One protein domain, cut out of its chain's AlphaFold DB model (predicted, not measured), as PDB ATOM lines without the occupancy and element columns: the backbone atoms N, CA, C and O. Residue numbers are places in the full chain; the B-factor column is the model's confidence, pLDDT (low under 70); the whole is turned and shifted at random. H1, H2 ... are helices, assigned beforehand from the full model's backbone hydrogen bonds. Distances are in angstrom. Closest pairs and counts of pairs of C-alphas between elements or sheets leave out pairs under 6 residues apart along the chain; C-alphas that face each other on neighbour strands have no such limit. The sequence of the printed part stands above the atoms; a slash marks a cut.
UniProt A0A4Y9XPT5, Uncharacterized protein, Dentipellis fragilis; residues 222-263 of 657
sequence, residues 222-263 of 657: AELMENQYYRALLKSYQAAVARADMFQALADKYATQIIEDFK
ATOM      1  N   ALA A 222      25.365  19.726 -34.734       89.00
ATOM      2  CA  ALA A 222      26.387  19.335 -33.760       89.00
ATOM      3  C   ALA A 222      27.812  19.494 -34.323       89.00
ATOM      4  O   ALA A 222      28.713  19.942 -33.620       89.00
ATOM      5  N   GLU A 223      27.978  19.243 -35.619       91.00
ATOM      6  CA  GLU A 223      29.219  19.380 -36.383       91.00
ATOM      7  C   GLU A 223      29.723  20.834 -36.395       91.00
ATOM      8  O   GLU A 223      30.920  21.109 -36.303       91.00
ATOM      9  N   LEU A 224      28.799  21.799 -36.452       89.50
ATOM     10  CA  LEU A 224      29.108  23.231 -36.401       89.50
ATOM     11  C   LEU A 224      29.514  23.661 -34.983       89.50
ATOM     12  O   LEU A 224      30.393  24.507 -34.816       89.50
ATOM     13  N   MET A 225      28.942  23.014 -33.964       88.75
ATOM     14  CA  MET A 225      29.329  23.185 -32.563       88.75
ATOM     15  C   MET A 225      30.679  22.546 -32.214       88.75
ATOM     16  O   MET A 225      31.197  22.831 -31.134       88.75
ATOM     17  N   GLU A 226      31.292  21.727 -33.072       90.00
ATOM     18  CA  GLU A 226      32.664  21.225 -32.884       90.00
ATOM     19  C   GLU A 226      33.735  22.188 -33.418       90.00
ATOM     20  O   GLU A 226      34.864  22.193 -32.923       90.00
ATOM     21  N   ASN A 227      33.383  23.079 -34.348       95.75
ATOM     22  CA  ASN A 227      34.322  24.032 -34.929       95.75
ATOM     23  C   ASN A 227      34.762  25.111 -33.910       95.75
ATOM     24  O   ASN A 227      33.956  25.900 -33.406       95.75
ATOM     25  N   GLN A 228      36.069  25.186 -33.639       92.31
ATOM     26  CA  GLN A 228      36.661  26.130 -32.682       92.31
ATOM     27  C   GLN A 228      36.389  27.604 -33.034       92.31
ATOM     28  O   GLN A 228      36.108  28.399 -32.133       92.31
ATOM     29  N   TYR A 229      36.406  27.967 -34.321       89.62
ATOM     30  CA  TYR A 229      36.101  29.327 -34.775       89.62
ATOM     31  C   TYR A 229      34.630  29.679 -34.541       89.62
ATOM     32  O   TYR A 229      34.328  30.781 -34.088       89.62
ATOM     33  N   TYR A 230      33.715  28.730 -34.763       93.00
ATOM     34  CA  TYR A 230      32.293  28.941 -34.486       93.00
ATOM     35  C   TYR A 230      32.027  29.117 -32.983       93.00
ATOM     36  O   TYR A 230      31.300  30.028 -32.592       93.00
ATOM     37  N   ARG A 231      32.690  28.333 -32.117       91.88
ATOM     38  CA  ARG A 231      32.633  28.530 -30.654       91.88
ATOM     39  C   ARG A 231      33.151  29.907 -30.228       91.88
ATOM     40  O   ARG A 231      32.560  30.523 -29.343       91.88
ATOM     41  N   ALA A 232      34.239  30.389 -30.831       89.81
ATOM     42  CA  ALA A 232      34.780  31.720 -30.548       89.81
ATOM     43  C   ALA A 232      33.806  32.831 -30.981       89.81
ATOM     44  O   ALA A 232      33.506  33.728 -30.192       89.81
ATOM     45  N   LEU A 233      33.240  32.717 -32.187       92.44
ATOM     46  CA  LEU A 233      32.237  33.644 -32.708       92.44
ATOM     47  C   LEU A 233      30.983  33.669 -31.817       92.44
ATOM     48  O   LEU A 233      30.549  34.741 -31.399       92.44
ATOM     49  N   LEU A 234      30.457  32.503 -31.434       93.50
ATOM     50  CA  LEU A 234      29.288  32.389 -30.559       93.50
ATOM     51  C   LEU A 234      29.542  33.018 -29.179       93.50
ATOM     52  O   LEU A 234      28.682  33.742 -28.678       93.50
ATOM     53  N   LYS A 235      30.737  32.831 -28.599       93.00
ATOM     54  CA  LYS A 235      31.148  33.519 -27.362       93.00
ATOM     55  C   LYS A 235      31.212  35.039 -27.535       93.00
ATOM     56  O   LYS A 235      30.706  35.759 -26.679       93.00
ATOM     57  N   SER A 236      31.788  35.544 -28.633       90.06
ATOM     58  CA  SER A 236      31.819  36.995 -28.894       90.06
ATOM     59  C   SER A 236      30.420  37.592 -29.073       90.06
ATOM     60  O   SER A 236      30.163  38.694 -28.590       90.06
ATOM     61  N   TYR A 237      29.500  36.842 -29.688       92.75
ATOM     62  CA  TYR A 237      28.107  37.239 -29.853       92.75
ATOM     63  C   TYR A 237      27.371  37.265 -28.508       92.75
ATOM     64  O   TYR A 237      26.756  38.272 -28.171       92.75
ATOM     65  N   GLN A 238      27.504  36.216 -27.688       92.69
ATOM     66  CA  GLN A 238      26.935  36.177 -26.333       92.69
ATOM     67  C   GLN A 238      27.454  37.327 -25.456       92.69
ATOM     68  O   GLN A 238      26.668  37.974 -24.766       92.69
ATOM     69  N   ALA A 239      28.751  37.646 -25.533       88.94
ATOM     70  CA  ALA A 239      29.324  38.804 -24.848       88.94
ATOM     71  C   ALA A 239      28.773  40.143 -25.378       88.94
ATOM     72  O   ALA A 239      28.606  41.086 -24.607       88.94
ATOM     73  N   ALA A 240      28.465  40.248 -26.675       84.00
ATOM     74  CA  ALA A 240      27.833  41.435 -27.248       84.00
ATOM     75  C   ALA A 240      26.374  41.605 -26.786       84.00
ATOM     76  O   ALA A 240      25.993  42.720 -26.435       84.00
ATOM     77  N   VAL A 241      25.595  40.518 -26.718       90.44
ATOM     78  CA  VAL A 241      24.220  40.527 -26.181       90.44
ATOM     79  C   VAL A 241      24.227  40.928 -24.702       90.44
ATOM     80  O   VAL A 241      23.557  41.887 -24.340       90.44
ATOM     81  N   ALA A 242      25.075  40.311 -23.872       89.25
ATOM     82  CA  ALA A 242      25.179  40.660 -22.452       89.25
ATOM     83  C   ALA A 242      25.561  42.138 -22.216       89.25
ATOM     84  O   ALA A 242      25.072  42.767 -21.277       89.25
ATOM     85  N   ARG A 243      26.398  42.727 -23.086       84.62
ATOM     86  CA  ARG A 243      26.684  44.173 -23.059       84.62
ATOM     87  C   ARG A 243      25.469  45.015 -23.453       84.62
ATOM     88  O   ARG A 243      25.240  46.042 -22.824       84.62
ATOM     89  N   ALA A 244      24.696  44.606 -24.459       84.19
ATOM     90  CA  ALA A 244      23.476  45.311 -24.858       84.19
ATOM     91  C   ALA A 244      22.431  45.321 -23.727       84.19
ATOM     92  O   ALA A 244      21.900  46.384 -23.407       84.19
ATOM     93  N   ASP A 245      22.224  44.184 -23.058       89.56
ATOM     94  CA  ASP A 245      21.335  44.073 -21.893       89.56
ATOM     95  C   ASP A 245      21.805  44.973 -20.733       89.56
ATOM     96  O   ASP A 245      21.002  45.665 -20.102       89.56
ATOM     97  N   MET A 246      23.121  45.041 -20.486       90.81
ATOM     98  CA  MET A 246      23.710  45.948 -19.492       90.81
ATOM     99  C   MET A 246      23.482  47.430 -19.841       90.81
ATOM    100  O   MET A 246      23.152  48.223 -18.957       90.81
ATOM    101  N   PHE A 247      23.626  47.819 -21.112       85.50
ATOM    102  CA  PHE A 247      23.335  49.188 -21.554       85.50
ATOM    103  C   PHE A 247      21.849  49.534 -21.435       85.50
ATOM    104  O   PHE A 247      21.529  50.649 -21.017       85.50
ATOM    105  N   GLN A 248      20.942  48.594 -21.721       89.06
ATOM    106  CA  GLN A 248      19.507  48.791 -21.514       89.06
ATOM    107  C   GLN A 248      19.186  49.002 -20.025       89.06
ATOM    108  O   GLN A 248      18.523  49.976 -19.674       89.06
ATOM    109  N   ALA A 249      19.744  48.176 -19.134       88.19
ATOM    110  CA  ALA A 249      19.568  48.333 -17.689       88.19
ATOM    111  C   ALA A 249      20.120  49.674 -17.157       88.19
ATOM    112  O   ALA A 249      19.535  50.280 -16.256       88.19
ATOM    113  N   LEU A 250      21.226  50.177 -17.725       87.94
ATOM    114  CA  LEU A 250      21.737  51.518 -17.424       87.94
ATOM    115  C   LEU A 250      20.798  52.618 -17.936       87.94
ATOM    116  O   LEU A 250      20.540  53.570 -17.199       87.94
ATOM    117  N   ALA A 251      20.258  52.495 -19.151       83.50
ATOM    118  CA  ALA A 251      19.303  53.454 -19.703       83.50
ATOM    119  C   ALA A 251      18.035  53.552 -18.836       83.50
ATOM    120  O   ALA A 251      17.614  54.657 -18.489       83.50
ATOM    121  N   ASP A 252      17.493  52.415 -18.393       88.81
ATOM    122  CA  ASP A 252      16.328  52.351 -17.503       88.81
ATOM    123  C   ASP A 252      16.630  52.968 -16.120       88.81
ATOM    124  O   ASP A 252      15.804  53.691 -15.548       88.81
ATOM    125  N   LYS A 253      17.850  52.768 -15.596       93.25
ATOM    126  CA  LYS A 253      18.339  53.420 -14.365       93.25
ATOM    127  C   LYS A 253      18.459  54.946 -14.510       93.25
ATOM    128  O   LYS A 253      18.085  55.677 -13.596       93.25
ATOM    129  N   TYR A 254      18.946  55.452 -15.644       87.38
ATOM    130  CA  TYR A 254      18.986  56.898 -15.898       87.38
ATOM    131  C   TYR A 254      17.591  57.491 -16.113       87.38
ATOM    132  O   TYR A 254      17.303  58.569 -15.595       87.38
ATOM    133  N   ALA A 255      16.696  56.786 -16.812       88.12
ATOM    134  CA  ALA A 255      15.317  57.226 -17.006       88.12
ATOM    135  C   ALA A 255      14.567  57.347 -15.667       88.12
ATOM    136  O   ALA A 255      13.918  58.361 -15.406       88.12
ATOM    137  N   THR A 256      14.704  56.351 -14.785       91.38
ATOM    138  CA  THR A 256      14.125  56.389 -13.432       91.38
ATOM    139  C   THR A 256      14.722  57.502 -12.569       91.38
ATOM    140  O   THR A 256      13.962  58.219 -11.918       91.38
ATOM    141  N   GLN A 257      16.040  57.733 -12.626       92.19
ATOM    142  CA  GLN A 257      16.683  58.860 -11.936       92.19
ATOM    143  C   GLN A 257      16.129  60.219 -12.403       92.19
ATOM    144  O   GLN A 257      15.761  61.046 -11.571       92.19
ATOM    145  N   ILE A 258      15.991  60.432 -13.718       88.31
ATOM    146  CA  ILE A 258      15.419  61.666 -14.286       88.31
ATOM    147  C   ILE A 258      13.972  61.877 -13.816       88.31
ATOM    148  O   ILE A 258      13.597  62.999 -13.475       88.31
ATOM    149  N   ILE A 259      13.160  60.815 -13.763       91.19
ATOM    150  CA  ILE A 259      11.776  60.878 -13.268       91.19
ATOM    151  C   ILE A 259      11.735  61.276 -11.783       91.19
ATOM    152  O   ILE A 259      10.930  62.126 -11.405       91.19
ATOM    153  N   GLU A 260      12.599  60.704 -10.941       92.38
ATOM    154  CA  GLU A 260      12.668  61.051  -9.515       92.38
ATOM    155  C   GLU A 260      13.183  62.477  -9.276       92.38
ATOM    156  O   GLU A 260      12.618  63.202  -8.455       92.38
ATOM    157  N   ASP A 261      14.185  62.936 -10.028       89.06
ATOM    158  CA  ASP A 261      14.656  64.322  -9.946       89.06
ATOM    159  C   ASP A 261      13.588  65.318 -10.430       89.06
ATOM    160  O   ASP A 261      13.446  66.402  -9.856       89.06
ATOM    161  N   PHE A 262      12.770  64.942 -11.420       90.94
ATOM    162  CA  PHE A 262      11.629  65.751 -11.855       90.94
ATOM    163  C   PHE A 262      10.562  65.865 -10.756       90.94
ATOM    164  O   PHE A 262      10.140  66.980 -10.441       90.94
ATOM    165  N   LYS A 263      10.193  64.750 -10.103       88.69
ATOM    166  CA  LYS A 263       9.271  64.736  -8.945       88.69
ATOM    167  C   LYS A 263       9.797  65.552  -7.763       88.69
ATOM    168  O   LYS A 263       9.035  66.263  -7.120       88.69
TER     169      LYS A 263
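Overview. This is residues 222 to 263 of the 657 residues of an uncharacterized protein of Dentipellis fragilis (UniProt A0A4Y9XPT5). One long, unbent helix, H2, makes nearly the whole length of the domain, and a short helix, H1, sits at its first end like a small foot, where the backbone turns a corner. Beyond this corner H2 has no partner, and residues 235 to 263, which belong to H2, stand free. The printed part has 42 residues, with two named helices in the order H1, H2 and no named strand, and its class is all helix. It is extended, with a radius of gyration of the C-alphas of 17.7 A, and its outline is a rod with spans of 57 by 13 by 5 A.

Arrangement. H2, residues 228 to 263, is the longest helix. H1, residues 222 to 226, is close to H2 but not clearly touching it, with 2 pairs of C-alphas within 8 A. The closest C-alphas of the two helices are those of Met 225 and Arg 231, 6.6 A apart. Their centres are 28.5 A apart. In both H1 and H2 every O i to N i+4 pair is within hydrogen-bond range.

Along the chain. H2 has 36 residues and measures 53.0 A from first to last C-alpha. It begins with the C-alpha of Gln 228 at (36.661, 26.130, -32.682) and ends with that of Lys 263 at (9.271, 64.736, -8.945). H1 has 5 residues and measures 6.6 A from first to last C-alpha, beginning with the C-alpha of Ala 222 at (26.387, 19.335, -33.760). Asn 227 is the one residue between H1 and H2.

Size, cuts and confidence. The two C-alphas farthest apart in the domain are those of Glu 223 and Lys 263, at 56.6 A. The printed part has no cut, and the link from H1 to H2 is tight. The mean pLDDT of the printed part is 89.8, and no printed residue is under 70.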